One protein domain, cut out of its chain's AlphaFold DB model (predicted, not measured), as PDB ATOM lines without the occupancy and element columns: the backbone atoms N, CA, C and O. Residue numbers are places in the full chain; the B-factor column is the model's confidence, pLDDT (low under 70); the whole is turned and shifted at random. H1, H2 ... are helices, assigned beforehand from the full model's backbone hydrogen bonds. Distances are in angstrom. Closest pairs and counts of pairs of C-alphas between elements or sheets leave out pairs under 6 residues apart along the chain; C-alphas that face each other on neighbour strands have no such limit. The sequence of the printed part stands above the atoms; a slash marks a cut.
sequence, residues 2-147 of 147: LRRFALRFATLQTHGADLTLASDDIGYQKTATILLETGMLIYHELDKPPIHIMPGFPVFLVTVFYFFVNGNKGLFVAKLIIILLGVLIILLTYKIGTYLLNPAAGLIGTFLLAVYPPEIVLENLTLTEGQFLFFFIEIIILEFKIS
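Overview. This is residues 2 to 147 of the 147 residues of an uncharacterized protein of Bacillus sp. 7_6_55CFAA_CT2 (UniProt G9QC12). One long helix, H4, is the spine of this domain, with H1 and H5 following one another along one side of it and H7 along the opposite side. At H4's first end, the crossed helices H2 and H3 and the long loop of residues 39 to 55 make a head, while short H6 packs on H1. The printed part has 146 residues with seven named helices, H1 to H7 in chain order, and no named strand; its class is all helix. It is compact, with a radius of gyration of the C-alphas of 16.9 A, and spans 53 by 39 by 25 A.

Along the chain. H1, residues 2 to 15, begins with C-alpha 2 at (37.702, 80.802, 77.352) and is 19.9 A long from first to last C-alpha. H2, residues 24 to 38, measures 20.6 A, and H3, residues 56 to 68, 18.6 A. H4, residues 72 to 100, runs 41.4 A from C-alpha 72 at (29.747, 71.079, 98.472). H5, residues 103 to 115, measures 18.7 A, and H6, residues 117 to 122, 8.7 A. H7, residues 129 to 146, runs 25.9 A to C-alpha 146 at (52.059, 105.789, 89.540).

Arrangement. H4 is the hub, touching four helices. With residues 79 to 87 alone it touches H1, opposite ways at a shallow tilt of 33 degrees, only just short of steep; the closest C-alphas, of Phe 5 and Val 87, are 6.3 A apart. H4 and H5 form a helical hairpin at a shallow tilt of 23 degrees; H4 touches H5 with residues 90 to 98 alone, and the closest C-alphas, of Gly 97 and Gly 106, are 3.8 A apart. H1, H4 and H5 are an up and down bundle, each helix running against the one before it. H7 touches H4 and runs the same way at 33 degrees, a tilt only just shallow; the closest C-alphas, of Ile 89 and Phe 134, are 5.5 A apart. With residues 74 to 78 alone H4 touches H3, opposite ways at a steep tilt of 50 degrees; the closest C-alphas, of Phe 65 and Gly 74, are 4.9 A apart. H3 touches H2 at a steep tilt of 60 degrees, with the C-alphas of Ala 32 and Val 62 closest at 4.6 A. H6 touches H1 through residues 7 to 11 of H1 alone, at a steep tilt of 66 degrees, with the C-alphas of Arg 8 and Ile 120 closest at 5.6 A. Among the pairs that are apart are H1 and H7, and H5 and H7. Every O i to N i+4 pair is within hydrogen-bond range in H1, H2, H3, H5, H6 and H7, and 24 of 25 are in H4.

Size, cuts and confidence. The two C-alphas farthest apart, of Asp 47 and Ala 104, are 54.2 A apart. The printed part has no cut. The link from H2 to H3, 17 residues, is long. The mean pLDDT of the printed part is 88.9; residues 44 to 52 and residue 147, the chain's last, are under 70.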
ATOM      1  N   LEU A   2      38.668  81.908  77.267       79.75
ATOM      2  CA  LEU A   2      37.702  80.802  77.352       79.75
ATOM      3  C   LEU A   2      38.353  79.415  77.485       79.75
ATOM      4  O   LEU A   2      37.996  78.653  78.370       79.75
ATOM      5  N   ARG A   3      39.385  79.124  76.681       81.31
ATOM      6  CA  ARG A   3      40.131  77.852  76.764       81.31
ATOM      7  C   ARG A   3      40.840  77.640  78.110       81.31
ATOM      8  O   ARG A   3      40.989  76.510  78.545       81.31
ATOM      9  N   ARG A   4      41.267  78.720  78.770       82.81
ATOM     10  CA  ARG A   4      42.017  78.676  80.040       82.81
ATOM     11  C   ARG A   4      41.078  78.400  81.205       82.81
ATOM     12  O   ARG A   4      41.349  77.516  82.006       82.81
ATOM     13  N   PHE A   5      39.947  79.107  81.214       88.62
ATOM     14  CA  PHE A   5      38.836  78.840  82.118       88.62
ATOM     15  C   PHE A   5      38.314  77.410  81.941       88.62
ATOM     16  O   PHE A   5      38.141  76.706  82.924       88.62
ATOM     17  N   ALA A   6      38.148  76.946  80.697       90.62
ATOM     18  CA  ALA A   6      37.657  75.601  80.410       90.62
ATOM     19  C   ALA A   6      38.536  74.494  81.014       90.62
ATOM     20  O   ALA A   6      37.990  73.528  81.529       90.62
ATOM     21  N   LEU A   7      39.868  74.637  81.009       90.81
ATOM     22  CA  LEU A   7      40.774  73.660  81.636       90.81
ATOM     23  C   LEU A   7      40.586  73.588  83.157       90.81
ATOM     24  O   LEU A   7      40.467  72.503  83.725       90.81
ATOM     25  N   ARG A   8      40.514  74.750  83.810       93.06
ATOM     26  CA  ARG A   8      40.304  74.854  85.262       93.06
ATOM     27  C   ARG A   8      38.928  74.328  85.654       93.06
ATOM     28  O   ARG A   8      38.818  73.512  86.557       93.06
ATOM     29  N   PHE A   9      37.899  74.715  84.906       92.62
ATOM     30  CA  PHE A   9      36.535  74.245  85.108       92.62
ATOM     31  C   PHE A   9      36.396  72.738  84.854       92.62
ATOM     32  O   PHE A   9      35.741  72.051  85.629       92.62
ATOM     33  N   ALA A  10      37.043  72.192  83.821       92.38
ATOM     34  CA  ALA A  10      37.074  70.749  83.586       92.38
ATOM     35  C   ALA A  10      37.753  70.003  84.744       92.38
ATOM     36  O   ALA A  10      37.291  68.935  85.137       92.38
ATOM     37  N   THR A  11      38.801  70.579  85.338       91.31
ATOM     38  CA  THR A  11      39.453  70.017  86.533       91.31
ATOM     39  C   THR A  11      38.483  69.981  87.720       91.31
ATOM     40  O   THR A  11      38.337  68.934  88.348       91.31
ATOM     41  N   LEU A  12      37.721  71.058  87.945       92.12
ATOM     42  CA  LEU A  12      36.690  71.116  88.989       92.12
ATOM     43  C   LEU A  12      35.585  70.071  88.784       92.12
ATOM     44  O   LEU A  12      35.144  69.434  89.733       92.12
ATOM     45  N   GLN A  13      35.131  69.890  87.541       91.38
ATOM     46  CA  GLN A  13      34.084  68.916  87.210       91.38
ATOM     47  C   GLN A  13      34.566  67.466  87.332       91.38
ATOM     48  O   GLN A  13      33.784  66.589  87.680       91.38
ATOM     49  N   THR A  14      35.840  67.205  87.035       90.62
ATOM     50  CA  THR A  14      36.414  65.848  87.061       90.62
ATOM     51  C   THR A  14      36.774  65.389  88.468       90.62
ATOM     52  O   THR A  14      36.579  64.220  88.780       90.62
ATOM     53  N   HIS A  15      37.279  66.294  89.309       88.62
ATOM     54  CA  HIS A  15      37.749  65.970  90.659       88.62
ATOM     55  C   HIS A  15      36.758  66.356  91.763       88.62
ATOM     56  O   HIS A  15      36.937  65.941  92.902       88.62
ATOM     57  N   GLY A  16      35.727  67.136  91.435       89.56
ATOM     58  CA  GLY A  16      34.702  67.555  92.381       89.56
ATOM     59  C   GLY A  16      35.075  68.784  93.212       89.56
ATOM     60  O   GLY A  16      36.221  69.239  93.286       89.56
ATOM     61  N   ALA A  17      34.055  69.351  93.858       88.00
ATOM     62  CA  ALA A  17      34.211  70.491  94.761       88.00
ATOM     63  C   ALA A  17      34.954  70.119  96.057       88.00
ATOM     64  O   ALA A  17      35.507  70.996  96.714       88.00
ATOM     65  N   ASP A  18      35.015  68.833  96.377       86.19
ATOM     66  CA  ASP A  18      35.674  68.218  97.523       86.19
ATOM     67  C   ASP A  18      37.169  67.945  97.308       86.19
ATOM     68  O   ASP A  18      37.838  67.534  98.252       86.19
ATOM     69  N   LEU A  19      37.723  68.229  96.117       88.12
ATOM     70  CA  LEU A  19      39.167  68.124  95.880       88.12
ATOM     71  C   LEU A  19      39.953  68.873  96.970       88.12
ATOM     72  O   LEU A  19      39.774  70.083  97.154       88.12
ATOM     73  N   THR A  20      40.825  68.140  97.657       88.25
ATOM     74  CA  THR A  20      41.582  68.606  98.818       88.25
ATOM     75  C   THR A  20      42.971  67.967  98.856       88.25
ATOM     76  O   THR A  20      43.159  66.850  98.374       88.25
ATOM     77  N   LEU A  21      43.943  68.669  99.441       88.12
ATOM     78  CA  LEU A  21      45.255  68.128  99.814       88.12
ATOM     79  C   LEU A  21      45.271  67.537 101.232       88.12
ATOM     80  O   LEU A  21      46.312  67.057 101.674       88.12
ATOM     81  N   ALA A  22      44.137  67.568 101.938       86.88
ATOM     82  CA  ALA A  22      44.000  67.146 103.326       86.88
ATOM     83  C   ALA A  22      44.992  67.834 104.282       86.88
ATOM     84  O   ALA A  22      45.545  67.202 105.182       86.88
ATOM     85  N   SER A  23      45.211  69.136 104.077       87.25
ATOM     86  CA  SER A  23      46.129  69.958 104.867       87.25
ATOM     87  C   SER A  23      45.434  71.265 105.274       87.25
ATOM     88  O   SER A  23      44.354  71.232 105.869       87.25
ATOM     89  N   ASP A  24      46.029  72.422 104.966       83.81
ATOM     90  CA  ASP A  24      45.521  73.729 105.398       83.81
ATOM     91  C   ASP A  24      44.195  74.097 104.726       83.81
ATOM     92  O   ASP A  24      43.380  74.827 105.287       83.81
ATOM     93  N   ASP A  25      43.924  73.531 103.553       87.44
ATOM     94  CA  ASP A  25      42.675  73.712 102.828       87.44
ATOM     95  C   ASP A  25      41.451  73.234 103.619       87.44
ATOM     96  O   ASP A  25      40.451  73.952 103.678       87.44
ATOM     97  N   ILE A  26      41.539  72.083 104.296       89.50
ATOM     98  CA  ILE A  26      40.486  71.616 105.215       89.50
ATOM     99  C   ILE A  26      40.376  72.556 106.417       89.50
ATOM    100  O   ILE A  26      39.269  72.881 106.855       89.50
ATOM    101  N   GLY A  27      41.515  73.016 106.940       89.31
ATOM    102  CA  GLY A  27      41.565  73.966 108.046       89.31
ATOM    103  C   GLY A  27      40.782  75.242 107.735       89.31
ATOM    104  O   GLY A  27      39.912  75.641 108.510       89.31
ATOM    105  N   TYR A  28      41.005  75.838 106.561       90.44
ATOM    106  CA  TYR A  28      40.290  77.037 106.126       90.44
ATOM    107  C   TYR A  28      38.783  76.814 105.966       90.44
ATOM    108  O   TYR A  28      37.992  77.654 106.403       90.44
ATOM    109  N   GLN A  29      38.367  75.680 105.394       91.62
ATOM    110  CA  GLN A  29      36.947  75.331 105.264       91.62
ATOM    111  C   GLN A  29      36.271  75.157 106.632       91.62
ATOM    112  O   GLN A  29      35.154  75.643 106.852       91.62
ATOM    113  N   LYS A  30      36.959  74.506 107.578       90.00
ATOM    114  CA  LYS A  30      36.472  74.309 108.947       90.00
ATOM    115  C   LYS A  30      36.354  75.637 109.690       90.00
ATOM    116  O   LYS A  30      35.314  75.897 110.288       90.00
ATOM    117  N   THR A  31      37.363  76.504 109.607       89.81
ATOM    118  CA  THR A  31      37.305  77.849 110.199       89.81
ATOM    119  C   THR A  31      36.155  78.662 109.634       89.81
ATOM    120  O   THR A  31      35.439  79.297 110.400       89.81
ATOM    121  N   ALA A  32      35.942  78.631 108.317       91.12
ATOM    122  CA  ALA A  32      34.828  79.334 107.693       91.12
ATOM    123  C   ALA A  32      33.466  78.803 108.170       91.12
ATOM    124  O   ALA A  32      32.553  79.587 108.411       91.12
ATOM    125  N   THR A  33      33.343  77.488 108.368       91.06
ATOM    126  CA  THR A  33      32.137  76.861 108.935       91.06
ATOM    127  C   THR A  33      31.888  77.309 110.374       91.06
ATOM    128  O   THR A  33      30.799  77.782 110.684       91.06
ATOM    129  N   ILE A  34      32.905  77.238 111.239       89.56
ATOM    130  CA  ILE A  34      32.797  77.679 112.637       89.56
ATOM    131  C   ILE A  34      32.453  79.168 112.699       89.56
ATOM    132  O   ILE A  34      31.598  79.570 113.488       89.56
ATOM    133  N   LEU A  35      33.065  79.983 111.838       90.44
ATOM    134  CA  LEU A  35      32.780  81.409 111.746       90.44
ATOM    135  C   LEU A  35      31.329  81.670 111.322       90.44
ATOM    136  O   LEU A  35      30.707  82.578 111.867       90.44
ATOM    137  N   LEU A  36      30.771  80.864 110.409       90.88
ATOM    138  CA  LEU A  36      29.366  80.962 109.998       90.88
ATOM    139  C   LEU A  36      28.404  80.651 111.150       90.88
ATOM    140  O   LEU A  36      27.386  81.318 111.301       90.88
ATOM    141  N   GLU A  37      28.716  79.619 111.934       89.69
ATOM    142  CA  GLU A  37      27.838  79.092 112.983       89.69
ATOM    143  C   GLU A  37      27.921  79.890 114.288       89.69
ATOM    144  O   GLU A  37      26.916  80.087 114.966       89.69
ATOM    145  N   THR A  38      29.121  80.342 114.653       86.88
ATOM    146  CA  THR A  38      29.410  80.920 115.977       86.88
ATOM    147  C   THR A  38      29.780  82.399 115.931       86.88
ATOM    148  O   THR A  38      29.807  83.055 116.970       86.88
ATOM    149  N   GLY A  39      30.112  82.932 114.751       85.06
ATOM    150  CA  GLY A  39      30.686  84.271 114.606       85.06
ATOM    151  C   GLY A  39      32.139  84.389 115.088       85.06
ATOM    152  O   GLY A  39      32.697  85.485 115.052       85.06
ATOM    153  N   MET A  40      32.774  83.292 115.515       83.19
ATOM    154  CA  MET A  40      34.156  83.284 115.995       83.19
ATOM    155  C   MET A  40      35.122  82.742 114.943       83.19
ATOM    156  O   MET A  40      34.901  81.696 114.335       83.19
ATOM    157  N   LEU A  41      36.244  83.437 114.753       82.12
ATOM    158  CA  LEU A  41      37.324  82.980 113.886       82.12
ATOM    159  C   LEU A  41      38.211  82.002 114.672       82.12
ATOM    160  O   LEU A  41      38.909  82.423 115.587       82.12
ATOM    161  N   ILE A  42      38.174  80.708 114.339       78.94
ATOM    162  CA  ILE A  42      38.867  79.640 115.083       78.94
ATOM    163  C   ILE A  42      39.517  78.651 114.108       78.94
ATOM    164  O   ILE A  42      38.862  78.199 113.172       78.94
ATOM    165  N   TYR A  43      40.781  78.275 114.340       70.50
ATOM    166  CA  TYR A  43      41.521  77.315 113.497       70.50
ATOM    167  C   TYR A  43      41.667  75.928 114.147       70.50
ATOM    168  O   TYR A  43      40.935  75.005 113.793       70.50
ATOM    169  N   HIS A  44      42.572  75.776 115.123       66.19
ATOM    170  CA  HIS A  44      42.854  74.487 115.778       66.19
ATOM    171  C   HIS A  44      42.195  74.330 117.152       66.19
ATOM    172  O   HIS A  44      41.599  73.291 117.429       66.19
ATOM    173  N   GLU A  45      42.291  75.348 118.005       64.88
ATOM    174  CA  GLU A  45      41.801  75.304 119.382       64.88
ATOM    175  C   GLU A  45      40.636  76.282 119.545       64.88
ATOM    176  O   GLU A  45      40.793  77.464 119.252       64.88
ATOM    177  N   LEU A  46      39.486  75.789 120.017       60.44
ATOM    178  CA  LEU A  46      38.270  76.591 120.220       60.44
ATOM    179  C   LEU A  46      38.471  77.742 121.219       60.44
ATOM    180  O   LEU A  46      37.783  78.756 121.136       60.44
ATOM    181  N   ASP A  47      39.458  77.602 122.106       61.72
ATOM    182  CA  ASP A  47      39.660  78.486 123.253       61.72
ATOM    183  C   ASP A  47      40.808  79.488 123.039       61.72
ATOM    184  O   ASP A  47      41.100  80.298 123.922       61.72
ATOM    185  N   LYS A  48      41.490  79.443 121.883       60.53
ATOM    186  CA  LYS A  48      42.611  80.340 121.573       60.53
ATOM    187  C   LYS A  48      42.337  81.167 120.318       60.53
ATOM    188  O   LYS A  48      41.857  80.628 119.320       60.53
ATOM    189  N   PRO A  49      42.701  82.465 120.319       59.41
ATOM    190  CA  PRO A  49      42.637  83.270 119.108       59.41
ATOM    191  C   PRO A  49      43.495  82.620 118.009       59.41
ATOM    192  O   PRO A  49      44.560  82.070 118.305       59.41
ATOM    193  N   PRO A  50      43.067  82.659 116.738       62.19
ATOM    194  CA  PRO A  50      43.759  82.002 115.637       62.19
ATOM    195  C   PRO A  50      45.006  82.809 115.260       62.19
ATOM    196  O   PRO A  50      44.994  83.626 114.348       62.19
ATOM    197  N   ILE A  51      46.105  82.583 115.976       63.50
ATOM    198  CA  ILE A  51      47.383  83.283 115.750       63.50
ATOM    199  C   ILE A  51      48.123  82.739 114.511       63.50
ATOM    200  O   ILE A  51      49.110  83.314 114.068       63.50
ATOM    201  N   HIS A  52      47.655  81.618 113.952       69.44
ATOM    202  CA  HIS A  52      48.365  80.846 112.927       69.44
ATOM    203  C   HIS A  52      47.814  81.009 111.506       69.44
ATOM    204  O   HIS A  52      48.411  80.479 110.576       69.44
ATOM    205  N   ILE A  53      46.694  81.718 111.319       75.75
ATOM    206  CA  ILE A  53      46.081  81.898 109.997       75.75
ATOM    207  C   ILE A  53      45.694  83.349 109.740       75.75
ATOM    208  O   ILE A  53      45.228  84.062 110.627       75.75
ATOM    209  N   MET A  54      45.845  83.779 108.489       81.94
ATOM    210  CA  MET A  54      45.365  85.085 108.062       81.94
ATOM    211  C   MET A  54      43.827  85.061 107.962       81.94
ATOM    212  O   MET A  54      43.280  84.183 107.291       81.94
ATOM    213  N   PRO A  55      43.107  86.024 108.566       85.19
ATOM    214  CA  PRO A  55      41.643  86.000 108.625       85.19
ATOM    215  C   PRO A  55      40.972  86.206 107.263       85.19
ATOM    216  O   PRO A  55      39.829  85.795 107.074       85.19
ATOM    217  N   GLY A  56      41.664  86.831 106.303       88.88
ATOM    218  CA  GLY A  56      41.072  87.238 105.026       88.88
ATOM    219  C   GLY A  56      40.474  86.080 104.228       88.88
ATOM    220  O   GLY A  56      39.379  86.211 103.685       88.88
ATOM    221  N   PHE A  57      41.146  84.928 104.193       90.69
ATOM    222  CA  PHE A  57      40.670  83.793 103.407       90.69
ATOM    223  C   PHE A  57      39.476  83.051 104.044       90.69
ATOM    224  O   PHE A  57      38.482  82.839 103.346       90.69
ATOM    225  N   PRO A  58      39.469  82.739 105.356       91.25
ATOM    226  CA  PRO A  58      38.256  82.264 106.022       91.25
ATOM    227  C   PRO A  58      37.073  83.233 105.920       91.25
ATOM    228  O   PRO A  58      35.941  82.786 105.756       91.25
ATOM    229  N   VAL A  59      37.315  84.550 105.972       92.25
ATOM    230  CA  VAL A  59      36.263  85.565 105.782       92.25
ATOM    231  C   VAL A  59      35.699  85.531 104.355       92.25
ATOM    232  O   VAL A  59      34.491  85.648 104.147       92.25
ATOM    233  N   PHE A  60      36.548  85.319 103.349       94.12
ATOM    234  CA  PHE A  60      36.085  85.078 101.985       94.12
ATOM    235  C   PHE A  60      35.193  83.826 101.908       94.12
ATOM    236  O   PHE A  60      34.068  83.902 101.413       94.12
ATOM    237  N   LEU A  61      35.652  82.694 102.450       93.75
ATOM    238  CA  LEU A  61      34.899  81.438 102.421       93.75
ATOM    239  C   LEU A  61      33.568  81.529 103.179       93.75
ATOM    240  O   LEU A  61      32.548  81.096 102.645       93.75
ATOM    241  N   VAL A  62      33.540  82.135 104.374       94.19
ATOM    242  CA  VAL A  62      32.295  82.281 105.149       94.19
ATOM    243  C   VAL A  62      31.274  83.130 104.401       94.19
ATOM    244  O   VAL A  62      30.087  82.815 104.413       94.19
ATOM    245  N   THR A  63      31.733  84.161 103.686       94.44
ATOM    246  CA  THR A  63      30.864  85.011 102.868       94.44
ATOM    247  C   THR A  63      30.206  84.181 101.768       94.44
ATOM    248  O   THR A  63      28.995  84.257 101.572       94.44
ATOM    249  N   VAL A  64      30.971  83.327 101.083       95.50
ATOM    250  CA  VAL A  64      30.415  82.424 100.064       95.50
ATOM    251  C   VAL A  64      29.442  81.419 100.687       95.50
ATOM    252  O   VAL A  64      28.348  81.226 100.161       95.50
ATOM    253  N   PHE A  65      29.794  80.805 101.818       94.50
ATOM    254  CA  PHE A  65      28.935  79.821 102.485       94.50
ATOM    255  C   PHE A  65      27.631  80.429 103.003       94.50
ATOM    256  O   PHE A  65      26.596  79.770 102.949       94.50
ATOM    257  N   TYR A  66      27.658  81.689 103.438       94.38
ATOM    258  CA  TYR A  66      26.467  82.429 103.842       94.38
ATOM    259  C   TYR A  66      25.460  82.573 102.689       94.38
ATOM    260  O   TYR A  66      24.268  82.337 102.881       94.38
ATOM    261  N   PHE A  67      25.923  82.900 101.476       94.56
ATOM    262  CA  PHE A  67      25.038  83.090 100.317       94.56
ATOM    263  C   PHE A  67      24.648  81.791  99.599       94.56
ATOM    264  O   PHE A  67      23.545  81.698  99.065       94.56
ATOM    265  N   PHE A  68      25.537  80.795  99.559       92.50
ATOM    266  CA  PHE A  68      25.376  79.593  98.725       92.50
ATOM    267  C   PHE A  68      25.206  78.293  99.516       92.50
ATOM    268  O   PHE A  68      25.171  77.215  98.916       92.50
ATOM    269  N   VAL A  69      25.022  78.413 100.834       86.81
ATOM    270  CA  VAL A  69      24.934  77.319 101.809       86.81
ATOM    271  C   VAL A  69      26.274  76.600 101.986       86.81
ATOM    272  O   VAL A  69      27.025  76.364 101.037       86.81
ATOM    273  N   ASN A  70      26.578  76.242 103.233       84.94
ATOM    274  CA  ASN A  70      27.776  75.481 103.573       84.94
ATOM    275  C   ASN A  70      27.772  74.073 102.926       84.94
ATOM    276  O   ASN A  70      26.720  73.509 102.615       84.94
ATOM    277  N   GLY A  71      28.957  73.498 102.726       86.94
ATOM    278  CA  GLY A  71      29.181  72.196 102.098       86.94
ATOM    279  C   GLY A  71      29.511  72.296 100.607       86.94
ATOM    280  O   GLY A  71      29.972  73.327 100.117       86.94
ATOM    281  N   ASN A  72      29.266  71.217  99.856       88.69
ATOM    282  CA  ASN A  72      29.747  71.079  98.472       88.69
ATOM    283  C   ASN A  72      29.295  72.198  97.522       88.69
ATOM    284  O   ASN A  72      30.044  72.567  96.622       88.69
ATOM    285  N   LYS A  73      28.092  72.757  97.709       90.31
ATOM    286  CA  LYS A  73      27.599  73.866  96.874       90.31
ATOM    287  C   LYS A  73      28.377  75.157  97.133       90.31
ATOM    288  O   LYS A  73      28.848  75.771  96.178       90.31
ATOM    289  N   GLY A  74      28.570  75.528  98.399       92.94
ATOM    290  CA  GLY A  74      29.398  76.669  98.783       92.94
ATOM    291  C   GLY A  74      30.850  76.508  98.329       92.94
ATOM    292  O   GLY A  74      31.414  77.431  97.748       92.94
ATOM    293  N   LEU A  75      31.427  75.314  98.500       94.00
ATOM    294  CA  LEU A  75      32.782  74.999  98.031       94.00
ATOM    295  C   LEU A  75      32.917  75.120  96.515       94.00
ATOM    296  O   LEU A  75      33.883  75.702  96.025       94.00
ATOM    297  N   PHE A  76      31.934  74.619  95.766       94.44
ATOM    298  CA  PHE A  76      31.917  74.733  94.313       94.44
ATOM    299  C   PHE A  76      31.941  76.198  93.865       94.44
ATOM    300  O   PHE A  76      32.737  76.570  93.004       94.44
ATOM    301  N   VAL A  77      31.106  77.045  94.476       94.81
ATOM    302  CA  VAL A  77      31.057  78.477  94.152       94.81
ATOM    303  C   VAL A  77      32.346  79.187  94.570       94.81
ATOM    304  O   VAL A  77      32.869  79.989  93.798       94.81
ATOM    305  N   ALA A  78      32.904  78.863  95.739       94.88
ATOM    306  CA  ALA A  78      34.169  79.434  96.195       94.88
ATOM    307  C   ALA A  78      35.301  79.127  95.204       94.88
ATOM    308  O   ALA A  78      35.992  80.041  94.759       94.88
ATOM    309  N   LYS A  79      35.433  77.863  94.781       94.50
ATOM    310  CA  LYS A  79      36.418  77.443  93.774       94.50
ATOM    311  C   LYS A  79      36.174  78.104  92.423       94.50
ATOM    312  O   LYS A  79      37.123  78.522  91.773       94.50
ATOM    313  N   LEU A  80      34.918  78.286  92.016       94.75
ATOM    314  CA  LEU A  80      34.598  79.020  90.792       94.75
ATOM    315  C   LEU A  80      35.119  80.464  90.843       94.75
ATOM    316  O   LEU A  80      35.687  80.941  89.863       94.75
ATOM    317  N   ILE A  81      34.972  81.146  91.983       94.62
ATOM    318  CA  ILE A  81      35.510  82.500  92.180       94.62
ATOM    319  C   ILE A  81      37.045  82.488  92.141       94.62
ATOM    320  O   ILE A  81      37.631  83.325  91.459       94.62
ATOM    321  N   ILE A  82      37.696  81.525  92.801       94.81
ATOM    322  CA  ILE A  82      39.164  81.376  92.777       94.81
ATOM    323  C   ILE A  82      39.666  81.163  91.341       94.81
ATOM    324  O   ILE A  82      40.583  81.852  90.903       94.81
ATOM    325  N   ILE A  83      39.009  80.295  90.566       94.88
ATOM    326  CA  ILE A  83      39.306  80.070  89.144       94.88
ATOM    327  C   ILE A  83      39.144  81.361  88.328       94.88
ATOM    328  O   ILE A  83      39.945  81.641  87.434       94.88
ATOM    329  N   LEU A  84      38.111  82.165  88.599       94.19
ATOM    330  CA  LEU A  84      37.926  83.448  87.914       94.19
ATOM    331  C   LEU A  84      39.079  84.412  88.218       94.19
ATOM    332  O   LEU A  84      39.592  85.034  87.286       94.19
ATOM    333  N   LEU A  85      39.524  84.490  89.476       94.38
ATOM    334  CA  LEU A  85      40.708  85.266  89.859       94.38
ATOM    335  C   LEU A  85      41.961  84.748  89.146       94.38
ATOM    336  O   LEU A  85      42.676  85.539  88.536       94.38
ATOM    337  N   GLY A  86      42.177  83.432  89.102       93.12
ATOM    338  CA  GLY A  86      43.285  82.816  88.368       93.12
ATOM    339  C   GLY A  86      43.287  83.153  86.874       93.12
ATOM    340  O   GLY A  86      44.307  83.516  86.286       93.12
ATOM    341  N   VAL A  87      42.114  83.165  86.234       93.56
ATOM    342  CA  VAL A  87      41.992  83.611  84.837       93.56
ATOM    343  C   VAL A  87      42.330  85.096  84.675       93.56
ATOM    344  O   VAL A  87      42.919  85.461  83.650       93.56
ATOM    345  N   LEU A  88      41.991  85.946  85.650       93.81
ATOM    346  CA  LEU A  88      42.386  87.356  85.650       93.81
ATOM    347  C   LEU A  88      43.899  87.520  85.824       93.81
ATOM    348  O   LEU A  88      44.483  88.309  85.079       93.81
ATOM    349  N   ILE A  89      44.544  86.736  86.697       94.06
ATOM    350  CA  ILE A  89      46.009  86.732  86.874       94.06
ATOM    351  C   ILE A  89      46.702  86.581  85.527       94.06
ATOM    352  O   ILE A  89      47.564  87.382  85.182       94.06
ATOM    353  N   ILE A  90      46.255  85.632  84.703       92.88
ATOM    354  CA  ILE A  90      46.840  85.392  83.381       92.88
ATOM    355  C   ILE A  90      46.795  86.651  82.487       92.88
ATOM    356  O   ILE A  90      47.682  86.872  81.665       92.88
ATOM    357  N   LEU A  91      45.770  87.497  82.612       92.50
ATOM    358  CA  LEU A  91      45.690  88.761  81.865       92.50
ATOM    359  C   LEU A  91      46.644  89.809  82.402       92.50
ATOM    360  O   LEU A  91      47.217  90.579  81.632       92.50
ATOM    361  N   LEU A  92      46.781  89.857  83.719       93.44
ATOM    362  CA  LEU A  92      47.707  90.758  84.373       93.44
ATOM    363  C   LEU A  92      49.154  90.362  84.042       93.44
ATOM    364  O   LEU A  92      49.961  91.235  83.739       93.44
ATOM    365  N   THR A  93      49.453  89.063  83.933       93.88
ATOM    366  CA  THR A  93      50.738  88.549  83.435       93.88
ATOM    367  C   THR A  93      51.047  89.048  82.025       93.88
ATOM    368  O   THR A  93      52.174  89.468  81.764       93.88
ATOM    369  N   TYR A  94      50.058  89.063  81.119       94.19
ATOM    370  CA  TYR A  94      50.240  89.654  79.789       94.19
ATOM    371  C   TYR A  94      50.649  91.124  79.899       94.19
ATOM    372  O   TYR A  94      51.660  91.513  79.317       94.19
ATOM    373  N   LYS A  95      49.902  91.917  80.680       92.62
ATOM    374  CA  LYS A  95      50.168  93.351  80.865       92.62
ATOM    375  C   LYS A  95      51.573  93.603  81.408       92.62
ATOM    376  O   LYS A  95      52.309  94.383  80.810       92.62
ATOM    377  N   ILE A  96      51.968  92.903  82.472       93.75
ATOM    378  CA  ILE A  96      53.308  93.029  83.058       93.75
ATOM    379  C   ILE A  96      54.382  92.658  82.035       93.75
ATOM    380  O   ILE A  96      55.314  93.428  81.824       93.75
ATOM    381  N   GLY A  97      54.246  91.521  81.349       93.56
ATOM    382  CA  GLY A  97      55.241  91.091  80.365       93.56
ATOM    383  C   GLY A  97      55.360  92.050  79.176       93.56
ATOM    384  O   GLY A  97      56.465  92.294  78.690       93.56
ATOM    385  N   THR A  98      54.240  92.641  78.740       93.94
ATOM    386  CA  THR A  98      54.250  93.674  77.693       93.94
ATOM    387  C   THR A  98      54.890  94.975  78.144       93.94
ATOM    388  O   THR A  98      55.560  95.613  77.341       93.94
ATOM    389  N   TYR A  99      54.692  95.348  79.410       90.88
ATOM    390  CA  TYR A  99      55.220  96.577  79.988       90.88
ATOM    391  C   TYR A  99      56.731  96.485  80.240       90.88
ATOM    392  O   TYR A  99      57.466  97.395  79.883       90.88
ATOM    393  N   LEU A 100      57.202  95.372  80.814       91.81
ATOM    394  CA  LEU A 100      58.612  95.190  81.174       91.81
ATOM    395  C   LEU A 100      59.524  94.933  79.974       91.81
ATOM    396  O   LEU A 100      60.699  95.287  80.009       91.81
ATOM    397  N   LEU A 101      59.011  94.249  78.950       94.25
ATOM    398  CA  LEU A 101      59.815  93.774  77.828       94.25
ATOM    399  C   LEU A 101      59.176  94.157  76.496       94.25
ATOM    400  O   LEU A 101      59.575  95.129  75.864       94.25
ATOM    401  N   ASN A 102      58.226  93.346  76.025       94.38
ATOM    402  CA  ASN A 102      57.545  93.530  74.749       94.38
ATOM    403  C   ASN A 102      56.299  92.623  74.657       94.38
ATOM    404  O   ASN A 102      56.138  91.688  75.453       94.38
ATOM    405  N   PRO A 103      55.418  92.837  73.660       95.88
ATOM    406  CA  PRO A 103      54.215  92.027  73.488       95.88
ATOM    407  C   PRO A 103      54.453  90.520  73.341       95.88
ATOM    408  O   PRO A 103      53.654  89.727  73.838       95.88
ATOM    409  N   ALA A 104      55.553  90.105  72.703       96.00
ATOM    410  CA  ALA A 104      55.865  88.689  72.524       96.00
ATOM    411  C   ALA A 104      56.201  88.014  73.863       96.00
ATOM    412  O   ALA A 104      55.676  86.940  74.153       96.00
ATOM    413  N   ALA A 105      56.995  88.668  74.715       95.06
ATOM    414  CA  ALA A 105      57.296  88.190  76.061       95.06
ATOM    415  C   ALA A 105      56.023  88.062  76.914       95.06
ATOM    416  O   ALA A 105      55.817  87.036  77.566       95.06
ATOM    417  N   GLY A 106      55.123  89.051  76.840       94.50
ATOM    418  CA  GLY A 106      53.812  88.981  77.488       94.50
ATOM    419  C   GLY A 106      52.987  87.783  77.017       94.50
ATOM    420  O   GLY A 106      52.430  87.061  77.845       94.50
ATOM    421  N   LEU A 107      52.928  87.519  75.706       95.25
ATOM    422  CA  LEU A 107      52.220  86.355  75.159       95.25
ATOM    423  C   LEU A 107      52.826  85.029  75.631       95.25
ATOM    424  O   LEU A 107      52.072  84.136  76.016       95.25
ATOM    425  N   ILE A 108      54.157  84.911  75.630       95.25
ATOM    426  CA  ILE A 108      54.865  83.703  76.076       95.25
ATOM    427  C   ILE A 108      54.584  83.443  77.558       95.25
ATOM    428  O   ILE A 108      54.124  82.355  77.898       95.25
ATOM    429  N   GLY A 109      54.771  84.438  78.431       93.62
ATOM    430  CA  GLY A 109      54.517  84.284  79.869       93.62
ATOM    431  C   GLY A 109      53.065  83.903  80.163       93.62
ATOM    432  O   GLY A 109      52.787  82.974  80.919       93.62
ATOM    433  N   THR A 110      52.128  84.549  79.468       93.75
ATOM    434  CA  THR A 110      50.696  84.236  79.547       93.75
ATOM    435  C   THR A 110      50.388  82.812  79.089       93.75
ATOM    436  O   THR A 110      49.527  82.149  79.664       93.75
ATOM    437  N   PHE A 111      51.034  82.343  78.019       93.12
ATOM    438  CA  PHE A 111      50.847  80.989  77.511       93.12
ATOM    439  C   PHE A 111      51.369  79.951  78.505       93.12
ATOM    440  O   PHE A 111      50.628  79.028  78.831       93.12
ATOM    441  N   LEU A 112      52.586  80.144  79.022       93.88
ATOM    442  CA  LEU A 112      53.201  79.249  79.999       93.88
ATOM    443  C   LEU A 112      52.340  79.128  81.257       93.88
ATOM    444  O   LEU A 112      51.981  78.016  81.632       93.88
ATOM    445  N   LEU A 113      51.918  80.252  81.842       92.50
ATOM    446  CA  LEU A 113      51.066  80.244  83.033       92.50
ATOM    447  C   LEU A 113      49.694  79.605  82.765       92.50
ATOM    448  O   LEU A 113      49.151  78.885  83.600       92.50
ATOM    449  N   ALA A 114      49.127  79.824  81.577       91.56
ATOM    450  CA  ALA A 114      47.812  79.294  81.237       91.56
ATOM    451  C   ALA A 114      47.744  77.762  81.222       91.56
ATOM    452  O   ALA A 114      46.673  77.216  81.506       91.56
ATOM    453  N   VAL A 115      48.848  77.099  80.866       92.12
ATOM    454  CA  VAL A 115      48.942  75.635  80.753       92.12
ATOM    455  C   VAL A 115      49.734  75.001  81.893       92.12
ATOM    456  O   VAL A 115      49.907  73.787  81.888       92.12
ATOM    457  N   TYR A 116      50.215  75.796  82.851       92.50
ATOM    458  CA  TYR A 116      51.033  75.316  83.954       92.50
ATOM    459  C   TYR A 116      50.189  74.457  84.913       92.50
ATOM    460  O   TYR A 116      49.293  74.992  85.570       92.50
ATOM    461  N   PRO A 117      50.429  73.131  85.006       91.19
ATOM    462  CA  PRO A 117      49.557  72.239  85.770       91.19
ATOM    463  C   PRO A 117      49.447  72.568  87.267       91.19
ATOM    464  O   PRO A 117      48.328  72.527  87.773       91.19
ATOM    465  N   PRO A 118      50.534  72.939  87.980       91.12
ATOM    466  CA  PRO A 118      50.441  73.287  89.397       91.12
ATOM    467  C   PRO A 118      49.476  74.439  89.669       91.12
ATOM    468  O   PRO A 118      48.680  74.345  90.595       91.12
ATOM    469  N   GLU A 119      49.470  75.472  88.822       90.50
ATOM    470  CA  GLU A 119      48.540  76.598  88.965       90.50
ATOM    471  C   GLU A 119      47.087  76.158  88.753       90.50
ATOM    472  O   GLU A 119      46.198  76.517  89.519       90.50
ATOM    473  N   ILE A 120      46.841  75.316  87.744       92.25
ATOM    474  CA  ILE A 120      45.498  74.785  87.470       92.25
ATOM    475  C   ILE A 120      44.972  74.001  88.678       92.25
ATOM    476  O   ILE A 120      43.793  74.119  89.008       92.25
ATOM    477  N   VAL A 121      45.823  73.213  89.339       92.06
ATOM    478  CA  VAL A 121      45.445  72.457  90.542       92.06
ATOM    479  C   VAL A 121      45.235  73.388  91.734       92.06
ATOM    480  O   VAL A 121      44.214  73.265  92.403       92.06
ATOM    481  N   LEU A 122      46.143  74.341  91.971       91.31
ATOM    482  CA  LEU A 122      46.042  75.308  93.071       91.31
ATOM    483  C   LEU A 122      44.731  76.098  93.027       91.31
ATOM    484  O   LEU A 122      44.055  76.219  94.043       91.31
ATOM    485  N   GLU A 123      44.314  76.557  91.848       91.88
ATOM    486  CA  GLU A 123      43.043  77.273  91.679       91.88
ATOM    487  C   GLU A 123      41.797  76.395  91.927       91.88
ATOM    488  O   GLU A 123      40.697  76.912  92.122       91.88
ATOM    489  N   ASN A 124      41.951  75.067  91.919       93.12
ATOM    490  CA  ASN A 124      40.901  74.099  92.242       93.12
ATOM    491  C   ASN A 124      40.933  73.637  93.711       93.12
ATOM    492  O   ASN A 124      40.107  72.810  94.113       93.12
ATOM    493  N   LEU A 125      41.845  74.179  94.518       92.69
ATOM    494  CA  LEU A 125      41.939  73.963  95.959       92.69
ATOM    495  C   LEU A 125      41.432  75.196  96.714       92.69
ATOM    496  O   LEU A 125      41.406  76.311  96.198       92.69
ATOM    497  N   THR A 126      41.012  75.008  97.964       91.62
ATOM    498  CA  THR A 126      40.652  76.124  98.851       91.62
ATOM    499  C   THR A 126      41.874  76.552  99.652       91.62
ATOM    500  O   THR A 126      41.928  76.341 100.861       91.62
ATOM    501  N   LEU A 127      42.860  77.119  98.965       91.56
ATOM    502  CA  LEU A 127      44.060  77.682  99.578       91.56
ATOM    503  C   LEU A 127      44.160  79.195  99.313       91.56
ATOM    504  O   LEU A 127      43.272  79.767  98.676       91.56
ATOM    505  N   THR A 128      45.209  79.836  99.838       90.81
ATOM    506  CA  THR A 128      45.367  81.307  99.873       90.81
ATOM    507  C   THR A 128      46.237  81.875  98.749       90.81
ATOM    508  O   THR A 128      46.246  83.083  98.504       90.81
ATOM    509  N   GLU A 129      46.982  81.014  98.062       90.00
ATOM    510  CA  GLU A 129      48.042  81.375  97.129       90.00
ATOM    511  C   GLU A 129      47.473  82.041  95.879       90.00
ATOM    512  O   GLU A 129      48.020  83.043  95.426       90.00
ATOM    513  N   GLY A 130      46.351  81.544  95.348       88.62
ATOM    514  CA  GLY A 130      45.741  82.102  94.137       88.62
ATOM    515  C   GLY A 130      45.248  83.540  94.338       88.62
ATOM    516  O   GLY A 130      45.474  84.414  93.506       88.62
ATOM    517  N   GLN A 131      44.616  83.822  95.474       91.12
ATOM    518  CA  GLN A 131      44.116  85.156  95.813       91.12
ATOM    519  C   GLN A 131      45.277  86.085  96.170       91.12
ATOM    520  O   GLN A 131      45.290  87.237  95.738       91.12
ATOM    521  N   PHE A 132      46.268  85.587  96.919       91.94
ATOM    522  CA  PHE A 132      47.487  86.336  97.208       91.94
ATOM    523  C   PHE A 132      48.198  86.760  95.920       91.94
ATOM    524  O   PHE A 132      48.503  87.939  95.753       91.94
ATOM    525  N   LEU A 133      48.408  85.827  94.987       92.19
ATOM    526  CA  LEU A 133      49.082  86.091  93.720       92.19
ATOM    527  C   LEU A 133      48.331  87.135  92.886       92.19
ATOM    528  O   LEU A 133      48.962  88.025  92.314       92.19
ATOM    529  N   PHE A 134      46.997  87.065  92.858       93.81
ATOM    530  CA  PHE A 134      46.157  88.069  92.205       93.81
ATOM    531  C   PHE A 134      46.406  89.475  92.756       93.81
ATOM    532  O   PHE A 134      46.820  90.356  92.000       93.81
ATOM    533  N   PHE A 135      46.227  89.676  94.063       93.94
ATOM    534  CA  PHE A 135      46.403  90.996  94.672       93.94
ATOM    535  C   PHE A 135      47.848  91.491  94.585       93.94
ATOM    536  O   PHE A 135      48.084  92.672  94.345       93.94
ATOM    537  N   PHE A 136      48.826  90.598  94.729       93.94
ATOM    538  CA  PHE A 136      50.238  90.946  94.620       93.94
ATOM    539  C   PHE A 136      50.588  91.492  93.228       93.94
ATOM    540  O   PHE A 136      51.236  92.530  93.101       93.94
ATOM    541  N   ILE A 137      50.107  90.834  92.171       92.44
ATOM    542  CA  ILE A 137      50.300  91.282  90.790       92.44
ATOM    543  C   ILE A 137      49.554  92.595  90.509       92.44
ATOM    544  O   ILE A 137      50.083  93.456  89.802       92.44
ATOM    545  N   GLU A 138      48.349  92.774  91.056       92.75
ATOM    546  CA  GLU A 138      47.626  94.045  90.944       92.75
ATOM    547  C   GLU A 138      48.402  95.205  91.570       92.75
ATOM    548  O   GLU A 138      48.538  96.248  90.930       92.75
ATOM    549  N   ILE A 139      48.965  95.011  92.767       94.19
ATOM    550  CA  ILE A 139      49.805  96.013  93.436       94.19
ATOM    551  C   ILE A 139      50.993  96.388  92.546       94.19
ATOM    552  O   ILE A 139      51.208  97.567  92.290       94.19
ATOM    553  N   ILE A 140      51.707  95.405  91.989       92.38
ATOM    554  CA  ILE A 140      52.837  95.659  91.081       92.38
ATOM    555  C   ILE A 140      52.418  96.522  89.881       92.38
ATOM    556  O   ILE A 140      53.122  97.457  89.502       92.38
ATOM    557  N   ILE A 141      51.268  96.233  89.270       91.38
ATOM    558  CA  ILE A 141      50.768  97.014  88.128       91.38
ATOM    559  C   ILE A 141      50.404  98.444  88.540       91.38
ATOM    560  O   ILE A 141      50.608  99.369  87.752       91.38
ATOM    561  N   LEU A 142      49.848  98.633  89.738       91.00
ATOM    562  CA  LEU A 142      49.523  99.959  90.259       91.00
ATOM    563  C   LEU A 142      50.785 100.791  90.488       91.00
ATOM    564  O   LEU A 142      50.813 101.943  90.059       91.00
ATOM    565  N   GLU A 143      51.836 100.200  91.058       90.62
ATOM    566  CA  GLU A 143      53.138 100.862  91.233       90.62
ATOM    567  C   GLU A 143      53.702 101.351  89.889       90.62
ATOM    568  O   GLU A 143      54.067 102.517  89.746       90.62
ATOM    569  N   PHE A 144      53.660 100.514  88.846       85.56
ATOM    570  CA  PHE A 144      54.101 100.903  87.498       85.56
ATOM    571  C   PHE A 144      53.264 102.001  86.834       85.56
ATOM    572  O   PHE A 144      53.708 102.598  85.856       85.56
ATOM    573  N   LYS A 145      52.034 102.233  87.301       82.12
ATOM    574  CA  LYS A 145      51.157 103.281  86.769       82.12
ATOM    575  C   LYS A 145      51.364 104.624  87.473       82.12
ATOM    576  O   LYS A 145      51.014 105.656  86.905       82.12
ATOM    577  N   ILE A 146      51.833 104.595  88.718       81.25
ATOM    578  CA  ILE A 146      52.059 105.789  89.540       81.25
ATOM    579  C   ILE A 146      53.457 106.372  89.283       81.25
ATOM    580  O   ILE A 146      53.628 107.586  89.408       81.25
ATOM    581  N   SER A 147      54.426 105.527  88.918       64.81
ATOM    582  CA  SER A 147      55.796 105.929  88.576       64.81
ATOM    583  C   SER A 147      55.946 106.458  87.151       64.81
ATOM    584  O   SER A 147      56.907 107.239  86.967       64.81
TER     585      SER A 147